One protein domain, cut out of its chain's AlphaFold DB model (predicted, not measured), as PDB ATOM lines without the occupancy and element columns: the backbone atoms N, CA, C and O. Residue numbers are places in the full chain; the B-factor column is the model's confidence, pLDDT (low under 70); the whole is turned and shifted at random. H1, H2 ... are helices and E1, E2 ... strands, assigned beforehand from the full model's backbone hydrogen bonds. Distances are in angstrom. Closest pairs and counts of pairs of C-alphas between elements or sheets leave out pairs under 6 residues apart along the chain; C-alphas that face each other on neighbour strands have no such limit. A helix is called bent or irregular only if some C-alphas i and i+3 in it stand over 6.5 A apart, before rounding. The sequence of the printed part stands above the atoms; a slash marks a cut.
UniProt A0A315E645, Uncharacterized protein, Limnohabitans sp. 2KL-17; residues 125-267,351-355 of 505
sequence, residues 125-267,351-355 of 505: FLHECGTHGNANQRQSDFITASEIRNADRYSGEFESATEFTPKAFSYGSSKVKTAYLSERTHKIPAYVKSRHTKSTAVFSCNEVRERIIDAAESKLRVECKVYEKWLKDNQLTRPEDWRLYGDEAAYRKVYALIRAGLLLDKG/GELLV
ATOM      1  N   PHE A 125     175.942 149.313 118.573       97.75
ATOM      2  CA  PHE A 125     177.109 148.914 119.352       97.75
ATOM      3  C   PHE A 125     178.304 149.771 118.944       97.75
ATOM      4  O   PHE A 125     178.533 150.011 117.756       97.75
ATOM      5  N   LEU A 126     179.036 150.275 119.936       97.69
ATOM      6  CA  LEU A 126     180.179 151.157 119.742       97.69
ATOM      7  C   LEU A 126     181.446 150.427 120.189       97.69
ATOM      8  O   LEU A 126     181.579 150.096 121.363       97.69
ATOM      9  N   HIS A 127     182.362 150.176 119.256       98.00
ATOM     10  CA  HIS A 127     183.627 149.491 119.522       98.00
ATOM     11  C   HIS A 127     184.774 150.491 119.569       98.00
ATOM     12  O   HIS A 127     185.035 151.180 118.579       98.00
ATOM     13  N   GLU A 128     185.476 150.549 120.698       96.44
ATOM     14  CA  GLU A 128     186.633 151.424 120.861       96.44
ATOM     15  C   GLU A 128     187.779 151.002 119.937       96.44
ATOM     16  O   GLU A 128     188.200 149.845 119.932       96.44
ATOM     17  N   CYS A 129     188.286 151.949 119.147       96.44
ATOM     18  CA  CYS A 129     189.433 151.738 118.262       96.44
ATOM     19  C   CYS A 129     190.609 152.672 118.606       96.44
ATOM     20  O   CYS A 129     191.676 152.565 117.994       96.44
ATOM     21  N   GLY A 130     190.436 153.581 119.571       94.69
ATOM     22  CA  GLY A 130     191.447 154.507 120.081       94.69
ATOM     23  C   GLY A 130     191.697 155.716 119.180       94.69
ATOM     24  O   GLY A 130     191.859 156.825 119.674       94.69
ATOM     25  N   THR A 131     191.695 155.539 117.857       94.94
ATOM     26  CA  THR A 131     191.907 156.625 116.888       94.94
ATOM     27  C   THR A 131     190.974 156.498 115.689       94.94
ATOM     28  O   THR A 131     190.522 155.404 115.348       94.94
ATOM     29  N   HIS A 132     190.739 157.613 114.995       94.19
ATOM     30  CA  HIS A 132     189.961 157.632 113.753       94.19
ATOM     31  C   HIS A 132     190.601 156.765 112.651       94.19
ATOM     32  O   HIS A 132     189.912 156.010 111.965       94.19
ATOM     33  N   GLY A 133     191.933 156.788 112.522       93.62
ATOM     34  CA  GLY A 133     192.652 155.923 111.580       93.62
ATOM     35  C   GLY A 133     192.414 154.435 111.854       93.62
ATOM     36  O   GLY A 133     192.066 153.683 110.942       93.62
ATOM     37  N   ASN A 134     192.504 154.025 113.122       94.94
ATOM     38  CA  ASN A 134     192.212 152.652 113.523       94.94
ATOM     39  C   ASN A 134     190.746 152.293 113.268       94.94
ATOM     40  O   ASN A 134     190.481 151.224 112.726       94.94
ATOM     41  N   ALA A 135     189.796 153.170 113.601       95.44
ATOM     42  CA  ALA A 135     188.373 152.925 113.370       95.44
ATOM     43  C   ALA A 135     188.064 152.678 111.879       95.44
ATOM     44  O   ALA A 135     187.353 151.728 111.543       95.44
ATOM     45  N   ASN A 136     188.668 153.456 110.972       93.69
ATOM     46  CA  ASN A 136     188.536 153.260 109.522       93.69
ATOM     47  C   ASN A 136     189.199 151.962 109.034       93.69
ATOM     48  O   ASN A 136     188.663 151.280 108.153       93.69
ATOM     49  N   GLN A 137     190.332 151.574 109.627       93.38
ATOM     50  CA  GLN A 137     190.930 150.267 109.355       93.38
ATOM     51  C   GLN A 137     189.989 149.137 109.795       93.38
ATOM     52  O   GLN A 137     189.744 148.215 109.024       93.38
ATOM     53  N   ARG A 138     189.373 149.234 110.982       94.69
ATOM     54  CA  ARG A 138     188.393 148.243 111.466       94.69
ATOM     55  C   ARG A 138     187.132 148.188 110.622       94.69
ATOM     56  O   ARG A 138     186.589 147.109 110.408       94.69
ATOM     57  N   GLN A 139     186.692 149.323 110.090       95.06
ATOM     58  CA  GLN A 139     185.623 149.343 109.102       95.06
ATOM     59  C   GLN A 139     186.022 148.583 107.827       95.06
ATOM     60  O   GLN A 139     185.215 147.830 107.283       95.06
ATOM     61  N   SER A 140     187.255 148.754 107.351       92.56
ATOM     62  CA  SER A 140     187.771 148.042 106.173       92.56
ATOM     63  C   SER A 140     187.899 146.536 106.422       92.56
ATOM     64  O   SER A 140     187.509 145.736 105.567       92.56
ATOM     65  N   ASP A 141     188.344 146.148 107.621       93.69
ATOM     66  CA  ASP A 141     188.351 144.756 108.077       93.69
ATOM     67  C   ASP A 141     186.917 144.182 108.070       93.69
ATOM     68  O   ASP A 141     186.694 143.088 107.557       93.69
ATOM     69  N   PHE A 142     185.923 144.934 108.571       95.38
ATOM     70  CA  PHE A 142     184.508 144.532 108.553       95.38
ATOM     71  C   PHE A 142     183.985 144.324 107.127       95.38
ATOM     72  O   PHE A 142     183.293 143.342 106.867       95.38
ATOM     73  N   ILE A 143     184.310 145.231 106.198       92.94
ATOM     74  CA  ILE A 143     183.910 145.113 104.787       92.94
ATOM     75  C   ILE A 143     184.437 143.801 104.214       92.94
ATOM     76  O   ILE A 143     183.643 142.989 103.744       92.94
ATOM     77  N   THR A 144     185.742 143.569 104.352       91.31
ATOM     78  CA  THR A 144     186.413 142.350 103.876       91.31
ATOM     79  C   THR A 144     185.784 141.097 104.487       91.31
ATOM     80  O   THR A 144     185.464 140.146 103.780       91.31
ATOM     81  N   ALA A 145     185.523 141.107 105.797       92.88
ATOM     82  CA  ALA A 145     184.883 139.986 106.477       92.88
ATOM     83  C   ALA A 145     183.450 139.732 105.986       92.88
ATOM     84  O   ALA A 145     183.037 138.583 105.857       92.88
ATOM     85  N   SER A 146     182.686 140.784 105.680       92.81
ATOM     86  CA  SER A 146     181.302 140.657 105.218       92.81
ATOM     87  C   SER A 146     181.177 140.081 103.802       92.81
ATOM     88  O   SER A 146     180.183 139.415 103.508       92.81
ATOM     89  N   GLU A 147     182.188 140.259 102.943       89.06
ATOM     90  CA  GLU A 147     182.193 139.758 101.558       89.06
ATOM     91  C   GLU A 147     182.045 138.239 101.465       89.06
ATOM     92  O   GLU A 147     181.497 137.736 100.482       89.06
ATOM     93  N   ILE A 148     182.412 137.509 102.524       88.25
ATOM     94  CA  ILE A 148     182.192 136.064 102.640       88.25
ATOM     95  C   ILE A 148     180.719 135.669 102.435       88.25
ATOM     96  O   ILE A 148     180.419 134.551 102.024       88.25
ATOM     97  N   ARG A 149     179.776 136.588 102.685       89.12
ATOM     98  CA  ARG A 149     178.330 136.370 102.517       89.12
ATOM     99  C   ARG A 149     177.861 136.501 101.075       89.12
ATOM    100  O   ARG A 149     176.747 136.092 100.768       89.12
ATOM    101  N   ASN A 150     178.713 136.999 100.184       88.00
ATOM    102  CA  ASN A 150     178.464 137.024  98.747       88.00
ATOM    103  C   ASN A 150     179.004 135.775  98.034       88.00
ATOM    104  O   ASN A 150     179.129 135.791  96.815       88.00
ATOM    105  N   ALA A 151     179.308 134.697  98.762       75.56
ATOM    106  CA  ALA A 151     179.788 133.431  98.210       75.56
ATOM    107  C   ALA A 151     178.949 132.903  97.037       75.56
ATOM    108  O   ALA A 151     179.502 132.425  96.050       75.56
ATOM    109  N   ASP A 152     177.623 133.059  97.114       70.31
ATOM    110  CA  ASP A 152     176.679 132.622  96.080       70.31
ATOM    111  C   ASP A 152     176.979 133.274  94.713       70.31
ATOM    112  O   ASP A 152     176.746 132.661  93.672       70.31
ATOM    113  N   ARG A 153     177.602 134.463  94.685       68.56
ATOM    114  CA  ARG A 153     178.085 135.115  93.455       68.56
ATOM    115  C   ARG A 153     179.126 134.277  92.711       68.56
ATOM    116  O   ARG A 153     179.195 134.310  91.490       68.56
ATOM    117  N   TYR A 154     179.944 133.543  93.454       65.00
ATOM    118  CA  TYR A 154     181.028 132.712  92.929       65.00
ATOM    119  C   TYR A 154     180.561 131.290  92.630       65.00
ATOM    120  O   TYR A 154     181.273 130.513  92.004       65.00
ATOM    121  N   SER A 155     179.327 130.976  93.020       61.06
ATOM    122  CA  SER A 155     178.694 129.685  92.831       61.06
ATOM    123  C   SER A 155     178.135 129.490  91.411       61.06
ATOM    124  O   SER A 155     177.434 128.513  91.179       61.06
ATOM    125  N   GLY A 156     178.402 130.362  90.434       57.94
ATOM    126  CA  GLY A 156     177.970 130.165  89.036       57.94
ATOM    127  C   GLY A 156     176.472 129.866  88.839       57.94
ATOM    128  O   GLY A 156     176.089 129.374  87.787       57.94
ATOM    129  N   GLU A 157     175.637 130.095  89.861       58.31
ATOM    130  CA  GLU A 157     174.187 129.878  89.827       58.31
ATOM    131  C   GLU A 157     173.456 131.039  89.153       58.31
ATOM    132  O   GLU A 157     172.281 130.910  88.833       58.31
ATOM    133  N   PHE A 158     174.161 132.147  88.923       60.19
ATOM    134  CA  PHE A 158     173.660 133.328  88.240       60.19
ATOM    135  C   PHE A 158     174.366 133.449  86.894       60.19
ATOM    136  O   PHE A 158     175.599 133.464  86.843       60.19
ATOM    137  N   GLU A 159     173.590 133.544  85.815       52.69
ATOM    138  CA  GLU A 159     174.120 133.687  84.452       52.69
ATOM    139  C   GLU A 159     174.616 135.118  84.192       52.69
ATOM    140  O   GLU A 159     175.451 135.348  83.317       52.69
ATOM    141  N   SER A 160     174.164 136.090  84.995       56.06
ATOM    142  CA  SER A 160     174.581 137.488  84.895       56.06
ATOM    143  C   SER A 160     174.713 138.182  86.256       56.06
ATOM    144  O   SER A 160     174.040 137.859  87.235       56.06
ATOM    145  N   ALA A 161     175.563 139.214  86.319       54.31
ATOM    146  CA  ALA A 161     175.735 140.040  87.519       54.31
ATOM    147  C   ALA A 161     174.470 140.833  87.907       54.31
ATOM    148  O   ALA A 161     174.374 141.307  89.036       54.31
ATOM    149  N   THR A 162     173.510 140.981  86.988       58.97
ATOM    150  CA  THR A 162     172.247 141.705  87.187       58.97
ATOM    151  C   THR A 162     171.193 140.912  87.960       58.97
ATOM    152  O   THR A 162     170.283 141.514  88.520       58.97
ATOM    153  N   GLU A 163     171.321 139.587  88.043       63.34
ATOM    154  CA  GLU A 163     170.391 138.726  88.794       63.34
ATOM    155  C   GLU A 163     170.768 138.592  90.278       63.34
ATOM    156  O   GLU A 163     169.939 138.237  91.117       63.34
ATOM    157  N   PHE A 164     172.018 138.908  90.626       70.25
ATOM    158  CA  PHE A 164     172.535 138.766  91.980       70.25
ATOM    159  C   PHE A 164     172.359 140.053  92.792       70.25
ATOM    160  O   PHE A 164     172.993 141.074  92.527       70.25
ATOM    161  N   THR A 165     171.557 139.991  93.856       77.81
ATOM    162  CA  THR A 165     171.524 141.055  94.871       77.81
ATOM    163  C   THR A 165     172.546 140.739  95.969       77.81
ATOM    164  O   THR A 165     172.345 139.771  96.708       77.81
ATOM    165  N   PRO A 166     173.631 141.526  96.120       85.50
ATOM    166  CA  PRO A 166     174.653 141.249  97.121       85.50
ATOM    167  C   PRO A 166     174.093 141.362  98.539       85.50
ATOM    168  O   PRO A 166     173.451 142.351  98.898       85.50
ATOM    169  N   LYS A 167     174.400 140.362  99.370       89.88
ATOM    170  CA  LYS A 167     174.118 140.402 100.811       89.88
ATOM    171  C   LYS A 167     175.047 141.398 101.496       89.88
ATOM    172  O   LYS A 167     174.597 142.146 102.353       89.88
ATOM    173  N   ALA A 168     176.316 141.450 101.100       92.06
ATOM    174  CA  ALA A 168     177.293 142.400 101.621       92.06
ATOM    175  C   ALA A 168     177.673 143.456 100.576       92.06
ATOM    176  O   ALA A 168     178.030 143.120  99.449       92.06
ATOM    177  N   PHE A 169     177.609 144.736 100.929       90.75
ATOM    178  CA  PHE A 169     177.968 145.834 100.029       90.75
ATOM    179  C   PHE A 169     178.406 147.072 100.811       90.75
ATOM    180  O   PHE A 169     178.201 147.175 102.017       90.75
ATOM    181  N   SER A 170     179.015 148.037 100.127       89.38
ATOM    182  CA  SER A 170     179.387 149.326 100.715       89.38
ATOM    183  C   SER A 170     178.759 150.476  99.940       89.38
ATOM    184  O   SER A 170     178.639 150.408  98.720       89.38
ATOM    185  N   TYR A 171     178.391 151.544 100.641       87.19
ATOM    186  CA  TYR A 171     177.892 152.784 100.047       87.19
ATOM    187  C   TYR A 171     178.665 153.987 100.592       87.19
ATOM    188  O   TYR A 171     179.097 153.968 101.746       87.19
ATOM    189  N   GLY A 172     178.798 155.038  99.783       81.50
ATOM    190  CA  GLY A 172     179.454 156.291 100.159       81.50
ATOM    191  C   GLY A 172     180.817 156.503  99.496       81.50
ATOM    192  O   GLY A 172     181.275 155.686  98.699       81.50
ATOM    193  N   SER A 173     181.436 157.647  99.783       74.25
ATOM    194  CA  SER A 173     182.739 158.028  99.226       74.25
ATOM    195  C   SER A 173     183.890 157.420 100.031       74.25
ATOM    196  O   SER A 173     183.686 156.879 101.117       74.25
ATOM    197  N   SER A 174     185.127 157.560  99.542       63.03
ATOM    198  CA  SER A 174     186.328 157.110 100.266       63.03
ATOM    199  C   SER A 174     186.465 157.715 101.671       63.03
ATOM    200  O   SER A 174     187.076 157.093 102.531       63.03
ATOM    201  N   LYS A 175     185.879 158.898 101.915       63.56
ATOM    202  CA  LYS A 175     185.923 159.604 103.207       63.56
ATOM    203  C   LYS A 175     184.765 159.259 104.148       63.56
ATOM    204  O   LYS A 175     184.891 159.439 105.351       63.56
ATOM    205  N   VAL A 176     183.625 158.822 103.609       77.44
ATOM    206  CA  VAL A 176     182.436 158.442 104.386       77.44
ATOM    207  C   VAL A 176     181.863 157.192 103.749       77.44
ATOM    208  O   VAL A 176     181.028 157.263 102.846       77.44
ATOM    209  N   LYS A 177     182.348 156.045 104.211       88.06
ATOM    210  CA  LYS A 177     181.901 154.733 103.757       88.06
ATOM    211  C   LYS A 177     180.937 154.154 104.786       88.06
ATOM    212  O   LYS A 177     181.037 154.431 105.980       88.06
ATOM    213  N   THR A 178     179.987 153.342 104.353       92.12
ATOM    214  CA  THR A 178     179.182 152.491 105.235       92.12
ATOM    215  C   THR A 178     179.126 151.107 104.630       92.12
ATOM    216  O   THR A 178     178.715 150.952 103.480       92.12
ATOM    217  N   ALA A 179     179.553 150.116 105.403       94.56
ATOM    218  CA  ALA A 179     179.403 148.715 105.062       94.56
ATOM    219  C   ALA A 179     177.999 148.259 105.450       94.56
ATOM    220  O   ALA A 179     177.479 148.682 106.480       94.56
ATOM    221  N   TYR A 180     177.401 147.389 104.654       95.88
ATOM    222  CA  TYR A 180     176.116 146.775 104.934       95.88
ATOM    223  C   TYR A 180     176.224 145.274 104.739       95.88
ATOM    224  O   TYR A 180     176.657 144.827 103.683       95.88
ATOM    225  N   LEU A 181     175.742 144.520 105.722       95.94
ATOM    226  CA  LEU A 181     175.368 143.123 105.563       95.94
ATOM    227  C   LEU A 181     173.845 143.009 105.699       95.94
ATOM    228  O   LEU A 181     173.283 143.332 106.740       95.94
ATOM    229  N   SER A 182     173.169 142.606 104.633       94.44
ATOM    230  CA  SER A 182     171.716 142.523 104.533       94.44
ATOM    231  C   SER A 182     171.275 141.068 104.475       94.44
ATOM    232  O   SER A 182     171.610 140.338 103.546       94.44
ATOM    233  N   GLU A 183     170.469 140.674 105.451       91.56
ATOM    234  CA  GLU A 183     169.843 139.363 105.553       91.56
ATOM    235  C   GLU A 183     168.318 139.538 105.591       91.56
ATOM    236  O   GLU A 183     167.789 140.627 105.827       91.56
ATOM    237  N   ARG A 184     167.564 138.455 105.383       89.94
ATOM    238  CA  ARG A 184     166.091 138.524 105.375       89.94
ATOM    239  C   ARG A 184     165.506 139.015 106.706       89.94
ATOM    240  O   ARG A 184     164.455 139.647 106.729       89.94
ATOM    241  N   THR A 185     166.143 138.660 107.819       94.56
ATOM    242  CA  THR A 185     165.634 138.902 109.177       94.56
ATOM    243  C   THR A 185     166.280 140.101 109.863       94.56
ATOM    244  O   THR A 185     165.753 140.572 110.870       94.56
ATOM    245  N   HIS A 186     167.387 140.609 109.320       97.06
ATOM    246  CA  HIS A 186     168.137 141.709 109.906       97.06
ATOM    247  C   HIS A 186     169.077 142.373 108.890       97.06
ATOM    248  O   HIS A 186     169.439 141.786 107.875       97.06
ATOM    249  N   LYS A 187     169.514 143.597 109.182       97.50
ATOM    250  CA  LYS A 187     170.507 144.342 108.403       97.50
ATOM    251  C   LYS A 187     171.537 144.965 109.336       97.50
ATOM    252  O   LYS A 187     171.168 145.568 110.337       97.50
ATOM    253  N   ILE A 188     172.813 144.859 108.984       98.25
ATOM    254  CA  ILE A 188     173.948 145.256 109.821       98.25
ATOM    255  C   ILE A 188     174.773 146.324 109.098       98.25
ATOM    256  O   ILE A 188     175.612 145.984 108.258       98.25
ATOM    257  N   PRO A 189     174.515 147.617 109.349       97.31
ATOM    258  CA  PRO A 189     175.426 148.686 108.972       97.31
ATOM    259  C   PRO A 189     176.670 148.703 109.869       97.31
ATOM    260  O   PRO A 189     176.545 148.605 111.089       97.31
ATOM    261  N   ALA A 190     177.845 148.942 109.290       97.75
ATOM    262  CA  ALA A 190     179.057 149.262 110.039       97.75
ATOM    263  C   ALA A 190     179.775 150.483 109.453       97.75
ATOM    264  O   ALA A 190     180.051 150.556 108.246       97.75
ATOM    265  N   TYR A 191     180.055 151.470 110.303       96.44
ATOM    266  CA  TYR A 191     180.664 152.726 109.882       96.44
ATOM    267  C   TYR A 191     181.322 153.508 111.016       96.44
ATOM    268  O   TYR A 191     181.052 153.280 112.191       96.44
ATOM    269  N   VAL A 192     182.173 154.459 110.640       95.50
ATOM    270  CA  VAL A 192     182.728 155.470 111.545       95.50
ATOM    271  C   VAL A 192     181.927 156.756 111.372       95.50
ATOM    272  O   VAL A 192     181.603 157.160 110.249       95.50
ATOM    273  N   LYS A 193     181.530 157.391 112.477       91.88
ATOM    274  CA  LYS A 193     180.776 158.648 112.424       91.88
ATOM    275  C   LYS A 193     181.710 159.782 112.019       91.88
ATOM    276  O   LYS A 193     182.601 160.117 112.771       91.88
ATOM    277  N   SER A 194     181.468 160.405 110.867       85.31
ATOM    278  CA  SER A 194     182.257 161.559 110.411       85.31
ATOM    279  C   SER A 194     181.887 162.841 111.162       85.31
ATOM    280  O   SER A 194     180.694 163.132 111.321       85.31
ATOM    281  N   ARG A 195     182.880 163.681 111.482       86.44
ATOM    282  CA  ARG A 195     182.681 165.042 112.013       86.44
ATOM    283  C   ARG A 195     181.847 165.968 111.135       86.44
ATOM    284  O   ARG A 195     181.272 166.934 111.627       86.44
ATOM    285  N   HIS A 196     181.741 165.676 109.839       80.19
ATOM    286  CA  HIS A 196     180.928 166.456 108.899       80.19
ATOM    287  C   HIS A 196     179.457 166.012 108.862       80.19
ATOM    288  O   HIS A 196     178.665 166.539 108.077       80.19
ATOM    289  N   THR A 197     179.068 165.041 109.695       75.75
ATOM    290  CA  THR A 197     177.666 164.633 109.815       75.75
ATOM    291  C   THR A 197     176.842 165.810 110.334       75.75
ATOM    292  O   THR A 197     177.138 166.372 111.386       75.75
ATOM    293  N   LYS A 198     175.782 166.180 109.604       74.56
ATOM    294  CA  LYS A 198     174.862 167.240 110.034       74.56
ATOM    295  C   LYS A 198     174.267 166.881 111.399       74.56
ATOM    296  O   LYS A 198     173.654 165.827 111.547       74.56
ATOM    297  N   SER A 199     174.449 167.774 112.366       80.31
ATOM    298  CA  SER A 199     173.861 167.709 113.703       80.31
ATOM    299  C   SER A 199     172.939 168.907 113.885       80.31
ATOM    300  O   SER A 199     173.265 170.009 113.442       80.31
ATOM    301  N   THR A 200     171.796 168.691 114.526       84.12
ATOM    302  CA  THR A 200     170.889 169.761 114.959       84.12
ATOM    303  C   THR A 200     170.935 169.954 116.474       84.12
ATOM    304  O   THR A 200     170.111 170.686 117.019       84.12
ATOM    305  N   ALA A 201     171.836 169.248 117.167       83.12
ATOM    306  CA  ALA A 201     172.012 169.388 118.602       83.12
ATOM    307  C   ALA A 201     172.503 170.797 118.937       83.12
ATOM    308  O   ALA A 201     173.379 171.344 118.263       83.12
ATOM    309  N   VAL A 202     171.940 171.351 120.005       79.69
ATOM    310  CA  VAL A 202     172.428 172.573 120.637       79.69
ATOM    311  C   VAL A 202     173.319 172.133 121.791       79.69
ATOM    312  O   VAL A 202     172.852 171.471 122.715       79.69
ATOM    313  N   PHE A 203     174.608 172.442 121.697       82.19
ATOM    314  CA  PHE A 203     175.585 172.132 122.739       82.19
ATOM    315  C   PHE A 203     175.749 173.338 123.663       82.19
ATOM    316  O   PHE A 203     175.624 174.476 123.211       82.19
ATOM    317  N   SER A 204     176.042 173.087 124.939       81.75
ATOM    318  CA  SER A 204     176.334 174.130 125.934       81.75
ATOM    319  C   SER A 204     177.560 174.958 125.542       81.75
ATOM    320  O   SER A 204     177.564 176.175 125.701       81.75
ATOM    321  N   CYS A 205     178.576 174.311 124.968       86.31
ATOM    322  CA  CYS A 205     179.750 174.954 124.389       86.31
ATOM    323  C   CYS A 205     180.360 174.107 123.254       86.31
ATOM    324  O   CYS A 205     180.011 172.938 123.057       86.31
ATOM    325  N   ASN A 206     181.296 174.697 122.500       89.62
ATOM    326  CA  ASN A 206     181.994 174.005 121.407       89.62
ATOM    327  C   ASN A 206     182.881 172.851 121.896       89.62
ATOM    328  O   ASN A 206     183.053 171.876 121.173       89.62
ATOM    329  N   GLU A 207     183.414 172.925 123.114       92.75
ATOM    330  CA  GLU A 207     184.276 171.878 123.669       92.75
ATOM    331  C   GLU A 207     183.524 170.552 123.849       92.75
ATOM    332  O   GLU A 207     183.990 169.505 123.405       92.75
ATOM    333  N   VAL A 208     182.309 170.598 124.409       92.12
ATOM    334  CA  VAL A 208     181.432 169.421 124.541       92.12
ATOM    335  C   VAL A 208     181.148 168.796 123.175       92.12
ATOM    336  O   VAL A 208     181.190 167.573 123.019       92.12
ATOM    337  N   ARG A 209     180.880 169.633 122.166       91.56
ATOM    338  CA  ARG A 209     180.650 169.176 120.793       91.56
ATOM    339  C   ARG A 209     181.861 168.426 120.243       91.56
ATOM    340  O   ARG A 209     181.681 167.322 119.732       91.56
ATOM    341  N   GLU A 210     183.054 169.017 120.317       93.06
ATOM    342  CA  GLU A 210     184.263 168.387 119.778       93.06
ATOM    343  C   GLU A 210     184.586 167.094 120.531       93.06
ATOM    344  O   GLU A 210     184.801 166.076 119.887       93.06
ATOM    345  N   ARG A 211     184.444 167.052 121.863       94.25
ATOM    346  CA  ARG A 211     184.642 165.815 122.642       94.25
ATOM    347  C   ARG A 211     183.710 164.676 122.225       94.25
ATOM    348  O   ARG A 211     184.146 163.530 122.141       94.25
ATOM    349  N   ILE A 212     182.438 164.969 121.940       94.56
ATOM    350  CA  ILE A 212     181.481 163.968 121.435       94.56
ATOM    351  C   ILE A 212     181.877 163.487 120.034       94.56
ATOM    352  O   ILE A 212     181.766 162.294 119.739       94.56
ATOM    353  N   ILE A 213     182.311 164.403 119.166       93.31
ATOM    354  CA  ILE A 213     182.723 164.086 117.795       93.31
ATOM    355  C   ILE A 213     184.005 163.253 117.795       93.31
ATOM    356  O   ILE A 213     184.019 162.194 117.170       93.31
ATOM    357  N   ASP A 214     185.032 163.672 118.531       94.12
ATOM    358  CA  ASP A 214     186.319 162.983 118.637       94.12
ATOM    359  C   ASP A 214     186.132 161.566 119.189       94.12
ATOM    360  O   ASP A 214     186.627 160.588 118.621       94.12
ATOM    361  N   ALA A 215     185.319 161.427 120.242       95.00
ATOM    362  CA  ALA A 215     184.981 160.125 120.801       95.00
ATOM    363  C   ALA A 215     184.193 159.243 119.820       95.00
ATOM    364  O   ALA A 215     184.331 158.019 119.869       95.00
ATOM    365  N   ALA A 216     183.359 159.818 118.948       95.00
ATOM    366  CA  ALA A 216     182.612 159.067 117.941       95.00
ATOM    367  C   ALA A 216     183.476 158.672 116.729       95.00
ATOM    368  O   ALA A 216     183.270 157.592 116.174       95.00
ATOM    369  N   GLU A 217     184.446 159.504 116.335       95.06
ATOM    370  CA  GLU A 217     185.408 159.202 115.265       95.06
ATOM    371  C   GLU A 217     186.395 158.100 115.673       95.06
ATOM    372  O   GLU A 217     186.839 157.336 114.817       95.06
ATOM    373  N   SER A 218     186.692 157.945 116.968       95.81
ATOM    374  CA  SER A 218     187.553 156.868 117.480       95.81
ATOM    375  C   SER A 218     186.881 155.491 117.551       95.81
ATOM    376  O   SER A 218     187.525 154.524 117.965       95.81
ATOM    377  N   LYS A 219     185.600 155.370 117.174       97.44
ATOM    378  CA  LYS A 219     184.799 154.153 117.363       97.44
ATOM    379  C   LYS A 219     184.291 153.580 116.046       97.44
ATOM    380  O   LYS A 219     183.774 154.294 115.187       97.44
ATOM    381  N   LEU A 220     184.341 152.254 115.929       97.50
ATOM    382  CA  LEU A 220     183.568 151.537 114.919       97.50
ATOM    383  C   LEU A 220     182.138 151.373 115.439       97.50
ATOM    384  O   LEU A 220     181.896 150.685 116.432       97.50
ATOM    385  N   ARG A 221     181.176 151.990 114.752       97.56
ATOM    386  CA  ARG A 221     179.754 151.807 115.030       97.56
ATOM    387  C   ARG A 221     179.232 150.626 114.229       97.56
ATOM    388  O   ARG A 221     179.301 150.644 113.000       97.56
ATOM    389  N   VAL A 222     178.653 149.648 114.914       98.25
ATOM    390  CA  VAL A 222     177.945 148.528 114.294       98.25
ATOM    391  C   VAL A 222     176.492 148.576 114.740       98.25
ATOM    392  O   VAL A 222     176.172 148.432 115.916       98.25
ATOM    393  N   GLU A 223     175.596 148.816 113.796       97.94
ATOM    394  CA  GLU A 223     174.157 148.794 114.029       97.94
ATOM    395  C   GLU A 223     173.606 147.420 113.639       97.94
ATOM    396  O   GLU A 223     174.129 146.768 112.739       97.94
ATOM    397  N   CYS A 224     172.534 146.968 114.285       98.00
ATOM    398  CA  CYS A 224     171.841 145.749 113.874       98.00
ATOM    399  C   CYS A 224     170.339 146.008 113.821       98.00
ATOM    400  O   CYS A 224     169.637 145.934 114.823       98.00
ATOM    401  N   LYS A 225     169.831 146.335 112.635       98.25
ATOM    402  CA  LYS A 225     168.397 146.480 112.415       98.25
ATOM    403  C   LYS A 225     167.758 145.098 112.340       98.25
ATOM    404  O   LYS A 225     167.944 144.410 111.343       98.25
ATOM    405  N   VAL A 226     166.989 144.708 113.349       98.25
ATOM    406  CA  VAL A 226     166.217 143.456 113.374       98.25
ATOM    407  C   VAL A 226     164.768 143.713 112.964       98.25
ATOM    408  O   VAL A 226     164.165 144.693 113.398       98.25
ATOM    409  N   TYR A 227     164.216 142.854 112.104       97.25
ATOM    410  CA  TYR A 227     162.852 142.988 111.576       97.25
ATOM    411  C   TYR A 227     161.841 142.128 112.347       97.25
ATOM    412  O   TYR A 227     162.216 141.180 113.039       97.25
ATOM    413  N   GLU A 228     160.547 142.411 112.160       95.56
ATOM    414  CA  GLU A 228     159.421 141.793 112.880       95.56
ATOM    415  C   GLU A 228     159.510 140.264 112.951       95.56
ATOM    416  O   GLU A 228     159.246 139.682 113.999       95.56
ATOM    417  N   LYS A 229     159.927 139.602 111.862       96.19
ATOM    418  CA  LYS A 229     160.097 138.145 111.855       96.19
ATOM    419  C   LYS A 229     161.079 137.679 112.935       96.19
ATOM    420  O   LYS A 229     160.748 136.782 113.698       96.19
ATOM    421  N   TRP A 230     162.260 138.291 113.011       97.81
ATOM    422  CA  TRP A 230     163.260 137.918 114.011       97.81
ATOM    423  C   TRP A 230     162.780 138.221 115.429       97.81
ATOM    424  O   TRP A 230     162.976 137.410 116.329       97.81
ATOM    425  N   LEU A 231     162.128 139.373 115.608       97.75
ATOM    426  CA  LEU A 231     161.580 139.797 116.895       97.75
ATOM    427  C   LEU A 231     160.528 138.803 117.404       97.75
ATOM    428  O   LEU A 231     160.580 138.418 118.568       97.75
ATOM    429  N   LYS A 232     159.624 138.331 116.533       96.88
ATOM    430  CA  LYS A 232     158.643 137.278 116.853       96.88
ATOM    431  C   LYS A 232     159.326 135.966 117.221       96.88
ATOM    432  O   LYS A 232     159.045 135.424 118.285       96.88
ATOM    433  N   ASP A 233     160.252 135.507 116.378       97.06
ATOM    434  CA  ASP A 233     160.973 134.242 116.570       97.06
ATOM    435  C   ASP A 233     161.791 134.237 117.888       97.06
ATOM    436  O   ASP A 233     162.106 133.173 118.413       97.06
ATOM    437  N   ASN A 234     162.104 135.414 118.454       96.00
ATOM    438  CA  ASN A 234     162.877 135.573 119.695       96.00
ATOM    439  C   ASN A 234     162.081 136.116 120.892       96.00
ATOM    440  O   ASN A 234     162.695 136.318 121.941       96.00
ATOM    441  N   GLN A 235     160.765 136.328 120.755       95.00
ATOM    442  CA  GLN A 235     159.895 136.904 121.796       95.00
ATOM    443  C   GLN A 235     160.399 138.272 122.291       95.00
ATOM    444  O   GLN A 235     160.588 138.487 123.478       95.00
ATOM    445  N   LEU A 236     160.695 139.170 121.348       94.38
ATOM    446  CA  LEU A 236     161.229 140.517 121.590       94.38
ATOM    447  C   LEU A 236     160.360 141.590 120.911       94.38
ATOM    448  O   LEU A 236     160.866 142.574 120.372       94.38
ATOM    449  N   THR A 237     159.048 141.375 120.849       94.69
ATOM    450  CA  THR A 237     158.134 142.230 120.071       94.69
ATOM    451  C   THR A 237     157.526 143.373 120.865       94.69
ATOM    452  O   THR A 237     156.986 144.287 120.245       94.69
ATOM    453  N   ARG A 238     157.595 143.336 122.195       91.62
ATOM    454  CA  ARG A 238     156.969 144.313 123.087       91.62
ATOM    455  C   ARG A 238     158.014 144.979 123.979       91.62
ATOM    456  O   ARG A 238     159.082 144.399 124.178       91.62
ATOM    457  N   PRO A 239     157.754 146.183 124.505       89.38
ATOM    458  CA  PRO A 239     158.722 146.877 125.342       89.38
ATOM    459  C   PRO A 239     159.165 146.096 126.574       89.38
ATOM    460  O   PRO A 239     160.348 146.112 126.880       89.38
ATOM    461  N   GLU A 240     158.268 145.378 127.247       86.62
ATOM    462  CA  GLU A 240     158.585 144.581 128.436       86.62
ATOM    463  C   GLU A 240     159.512 143.388 128.158       86.62
ATOM    464  O   GLU A 240     160.220 142.942 129.063       86.62
ATOM    465  N   ASP A 241     159.574 142.918 126.904       88.44
ATOM    466  CA  ASP A 241     160.499 141.861 126.478       88.44
ATOM    467  C   ASP A 241     161.964 142.350 126.506       88.44
ATOM    468  O   ASP A 241     162.913 141.566 126.574       88.44
ATOM    469  N   TRP A 242     162.155 143.671 126.447       87.56
ATOM    470  CA  TRP A 242     163.440 144.347 126.537       87.56
ATOM    471  C   TRP A 242     163.507 144.982 127.925       87.56
ATOM    472  O   TRP A 242     162.832 145.968 128.189       87.56
ATOM    473  N   ARG A 243     164.281 144.440 128.872       70.94
ATOM    474  CA  ARG A 243     164.275 145.017 130.229       70.94
ATOM    475  C   ARG A 243     164.689 146.489 130.214       70.94
ATOM    476  O   ARG A 243     165.631 146.869 129.521       70.94
ATOM    477  N   LEU A 244     164.002 147.290 131.034       61.50
ATOM    478  CA  LEU A 244     164.126 148.749 131.055       61.50
ATOM    479  C   LEU A 244     165.586 149.213 131.219       61.50
ATOM    480  O   LEU A 244     165.963 150.136 130.505       61.50
ATOM    481  N   TYR A 245     166.390 148.555 132.081       54.44
ATOM    482  CA  TYR A 245     167.798 148.928 132.363       54.44
ATOM    483  C   TYR A 245     168.725 147.851 132.978       54.44
ATOM    484  O   TYR A 245     169.815 148.197 133.416       54.44
ATOM    485  N   GLY A 246     168.341 146.574 133.082       55.31
ATOM    486  CA  GLY A 246     169.116 145.618 133.907       55.31
ATOM    487  C   GLY A 246     169.438 144.263 133.287       55.31
ATOM    488  O   GLY A 246     170.214 143.508 133.858       55.31
ATOM    489  N   ASP A 247     168.843 143.925 132.146       74.50
ATOM    490  CA  ASP A 247     169.120 142.658 131.470       74.50
ATOM    491  C   ASP A 247     169.511 142.921 130.029       74.50
ATOM    492  O   ASP A 247     168.750 143.463 129.226       74.50
ATOM    493  N   GLU A 248     170.737 142.531 129.721       88.00
ATOM    494  CA  GLU A 248     171.329 142.682 128.407       88.00
ATOM    495  C   GLU A 248     171.051 141.484 127.494       88.00
ATOM    496  O   GLU A 248     171.524 141.472 126.357       88.00
ATOM    497  N   ALA A 249     170.305 140.467 127.942       91.44
ATOM    498  CA  ALA A 249     170.066 139.244 127.175       91.44
ATOM    499  C   ALA A 249     169.499 139.528 125.778       91.44
ATOM    500  O   ALA A 249     169.967 138.947 124.797       91.44
ATOM    501  N   ALA A 250     168.546 140.458 125.660       93.88
ATOM    502  CA  ALA A 250     167.996 140.872 124.368       93.88
ATOM    503  C   ALA A 250     169.080 141.476 123.455       93.88
ATOM    504  O   ALA A 250     169.224 141.070 122.299       93.88
ATOM    505  N   TYR A 251     169.903 142.386 123.983       95.12
ATOM    506  CA  TYR A 251     170.992 143.013 123.230       95.12
ATOM    507  C   TYR A 251     172.088 142.015 122.850       95.12
ATOM    508  O   TYR A 251     172.586 142.070 121.729       95.12
ATOM    509  N   ARG A 252     172.407 141.050 123.718       95.62
ATOM    510  CA  ARG A 252     173.351 139.958 123.433       95.62
ATOM    511  C   ARG A 252     172.833 139.027 122.336       95.62
ATOM    512  O   ARG A 252     173.606 138.664 121.452       95.62
ATOM    513  N   LYS A 253     171.532 138.701 122.328       96.19
ATOM    514  CA  LYS A 253     170.893 137.939 121.235       96.19
ATOM    515  C   LYS A 253     171.001 138.676 119.899       96.19
ATOM    516  O   LYS A 253     171.361 138.064 118.897       96.19
ATOM    517  N   VAL A 254     170.725 139.982 119.883       97.00
ATOM    518  CA  VAL A 254     170.892 140.809 118.675       97.00
ATOM    519  C   VAL A 254     172.358 140.853 118.254       97.00
ATOM    520  O   VAL A 254     172.671 140.662 117.083       97.00
ATOM    521  N   TYR A 255     173.274 141.050 119.201       97.44
ATOM    522  CA  TYR A 255     174.702 141.121 118.922       97.44
ATOM    523  C   TYR A 255     175.255 139.815 118.334       97.44
ATOM    524  O   TYR A 255     176.103 139.843 117.442       97.44
ATOM    525  N   ALA A 256     174.735 138.660 118.759       97.25
ATOM    526  CA  ALA A 256     175.106 137.367 118.188       97.25
ATOM    527  C   ALA A 256     174.850 137.293 116.668       97.25
ATOM    528  O   ALA A 256     175.584 136.598 115.964       97.25
ATOM    529  N   LEU A 257     173.880 138.051 116.131       97.56
ATOM    530  CA  LEU A 257     173.661 138.155 114.683       97.56
ATOM    531  C   LEU A 257     174.842 138.800 113.956       97.56
ATOM    532  O   LEU A 257     175.148 138.394 112.840       97.56
ATOM    533  N   ILE A 258     175.530 139.762 114.580       96.69
ATOM    534  CA  ILE A 258     176.715 140.413 114.003       96.69
ATOM    535  C   ILE A 258     177.825 139.385 113.818       96.69
ATOM    536  O   ILE A 258     178.339 139.214 112.710       96.69
ATOM    537  N   ARG A 259     178.148 138.638 114.878       95.25
ATOM    538  CA  ARG A 259     179.196 137.612 114.814       95.25
ATOM    539  C   ARG A 259     178.830 136.467 113.871       95.25
ATOM    540  O   ARG A 259     179.668 136.035 113.078       95.25
ATOM    541  N   ALA A 260     177.572 136.023 113.894       94.25
ATOM    542  CA  ALA A 260     177.069 134.984 112.995       94.25
ATOM    543  C   ALA A 260     177.038 135.433 111.524       94.25
ATOM    544  O   ALA A 260     177.326 134.635 110.628       94.25
ATOM    545  N   GLY A 261     176.709 136.702 111.268       92.81
ATOM    546  CA  GLY A 261     176.721 137.314 109.942       92.81
ATOM    547  C   GLY A 261     178.118 137.334 109.327       92.81
ATOM    548  O   GLY A 261     178.277 137.029 108.151       92.81
ATOM    549  N   LEU A 262     179.135 137.589 110.146       92.38
ATOM    550  CA  LEU A 262     180.545 137.609 109.743       92.38
ATOM    551  C   LEU A 262     181.245 136.241 109.845       92.38
ATOM    552  O   LEU A 262     182.438 136.143 109.578       92.38
ATOM    553  N   LEU A 263     180.522 135.185 110.236       91.44
ATOM    554  CA  LEU A 263     181.048 133.824 110.422       91.44
ATOM    555  C   LEU A 263     182.231 133.720 111.411       91.44
ATOM    556  O   LEU A 263     182.978 132.743 111.369       91.44
ATOM    557  N   LEU A 264     182.369 134.671 112.343       90.25
ATOM    558  CA  LEU A 264     183.526 134.758 113.252       90.25
ATOM    559  C   LEU A 264     183.636 133.553 114.195       90.25
ATOM    560  O   LEU A 264     184.734 133.148 114.561       90.25
ATOM    561  N   ASP A 265     182.500 132.951 114.546       89.75
ATOM    562  CA  ASP A 265     182.426 131.823 115.483       89.75
ATOM    563  C   ASP A 265     182.419 130.452 114.784       89.75
ATOM    564  O   ASP A 265     182.234 129.420 115.424       89.75
ATOM    565  N   LYS A 266     182.594 130.403 113.455       88.31
ATOM    566  CA  LYS A 266     182.576 129.137 112.700       88.31
ATOM    567  C   LYS A 266     183.895 128.367 112.749       88.31
ATOM    568  O   LYS A 266     183.928 127.241 112.264       88.31
ATOM    569  N   GLY A 267     184.962 128.942 113.301       86.50
ATOM    570  CA  GLY A 267     186.285 128.310 113.301       86.50
ATOM    571  C   GLY A 267     186.882 128.186 111.896       86.50
ATOM    572  O   GLY A 267     187.598 127.229 111.607       86.50
ATOM    573  N   GLY A 351     187.764 139.622 114.963       89.94
ATOM    574  CA  GLY A 351     187.099 138.701 115.888       89.94
ATOM    575  C   GLY A 351     187.280 139.082 117.359       89.94
ATOM    576  O   GLY A 351     186.315 138.987 118.123       89.94
ATOM    577  N   GLU A 352     188.482 139.546 117.714       91.88
ATOM    578  CA  GLU A 352     188.847 140.087 119.033       91.88
ATOM    579  C   GLU A 352     188.134 141.411 119.338       91.88
ATOM    580  O   GLU A 352     187.629 141.597 120.441       91.88
ATOM    581  N   LEU A 353     188.040 142.319 118.358       94.75
ATOM    582  CA  LEU A 353     187.330 143.592 118.517       94.75
ATOM    583  C   LEU A 353     185.820 143.395 118.690       94.75
ATOM    584  O   LEU A 353     185.188 144.061 119.509       94.75
ATOM    585  N   LEU A 354     185.228 142.503 117.890       95.69
ATOM    586  CA  LEU A 354     183.784 142.290 117.830       95.69
ATOM    587  C   LEU A 354     183.283 141.333 118.917       95.69
ATOM    588  O   LEU A 354     182.387 140.516 118.678       95.69
ATOM    589  N   VAL A 355     183.784 141.471 120.138       95.69
ATOM    590  CA  VAL A 355     183.146 140.932 121.346       95.69
ATOM    591  C   VAL A 355     182.048 141.896 121.797       95.69
ATOM    592  O   VAL A 355     182.165 143.100 121.590       95.69
TER     593      VAL A 355
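What this domain is: This is residues 125 to 267 and 351 to 355 of the 505 residues of an uncharacterized protein of Limnohabitans sp. 2KL-17 (UniProt A0A315E645). A twisted antiparallel sheet of six strands has two helices over one of its faces: the long H1 slants over E3 and E4, and H4 crosses over the strands. H2 meets the sheet with its residues 215 to 217 alone and reaches away from it, while H3 follows E6 beyond an edge of the sheet; the stretches 154 to 160 and 202 to 208, of which 206 to 208 belong to H2, stick out from the body. The printed part has 148 residues, with four named helices and six named strands in the order E1 H1 E2 E3 E4 H2 E5 E6 H3 H4, and its class is mixed, helices and strands. The sheet is branched, and E2, E3 and E4 make a meander, each strand the antiparallel neighbour of the one before. The whole is only just compact, close to loose, with a radius of gyration of the C-alphas of 17.6 A and spans of 57 by 41 by 31 A.

How they stand to each other: Start at E4, residues 186 to 191, the strand with three neighbours. On one side of it find E3, residues 176 to 182, in a hairpin with it; N 179 and O 190 are 2.9 A apart, within hydrogen-bond range. On the other side are E5, residues 219 to 223, with N 191 and O 221 at 2.9 A, and E6, residues 225 to 227, with N 187 and O 225 at 2.8 A. E5 runs on into E6 across a break of 1 residue, at 8 degrees. Next to E3 look for the edge strand E2, residues 168 to 173, also in a hairpin with it, N 171 and O 178 at 2.9 A; next to E5 look for the edge strand E1, residues 125 to 128, N 127 and O 220 at 2.9 A. H1, residues 132 to 154, is on the sheet at a height of 8.2 A, slantwise to the strands at 36 degrees to E3 on the local plane; its closest C-alphas to E3 are those of Ile 143 and Ala 179, 5.8 A apart. H4, residues 249 to 261, is on the same face at a height of 8.8 A and runs across the strands, at 77 degrees to E4 on the local plane; the closest C-alphas of the two are those of Ile 188 and Ile 258, 7.0 A apart. H1 and H4 are close but not clearly touching, Ser 146 and Gly 261 having their closest C-alphas at 7.4 A. H2, residues 206 to 217, only grazes the sheet, and H3, residues 228 to 233, is only just not on it, with 4 pairs of C-alphas within 10 A. In H2 and H3 every O i to N i+4 pair is within hydrogen-bond range; in H1 12 of 19 are, and in H4 7 of 9.

Where its parts are: Find C-alpha 125 at (177.109, 148.914, 119.352), where E1 begins; it is 10.0 A long. From C-alpha 132 at (189.961, 157.632, 113.753), H1 runs 33.7 A to C-alpha 154, with a kink of 41 degrees near residue 148; it is irregular, C-alphas 149 and 152 being 7.6 A apart. E2 measures 16.7 A, E3 19.2 A, E4 16.7 A, H2 16.4 A, E5 12.4 A, E6 6.6 A and H3 8.5 A. H4 measures 18.6 A and ends at C-alpha 261, at (176.721, 137.314, 109.942).

The domain as a whole: Look for the two C-alphas farthest apart at Glu 159 and Ser 204, 58.0 A. Without the free stretches the body spans 45 by 40 by 33 A. Residues 268 to 350 are not printed, and C-alphas 267 and 351 are 10.7 A apart across the cut. The links H1 to E2, E4 to H2 and H3 to H4 are long. The mean pLDDT of the printed part is 88.0; residues 153 to 163, 174 to 175 and 244 to 246 are under 70.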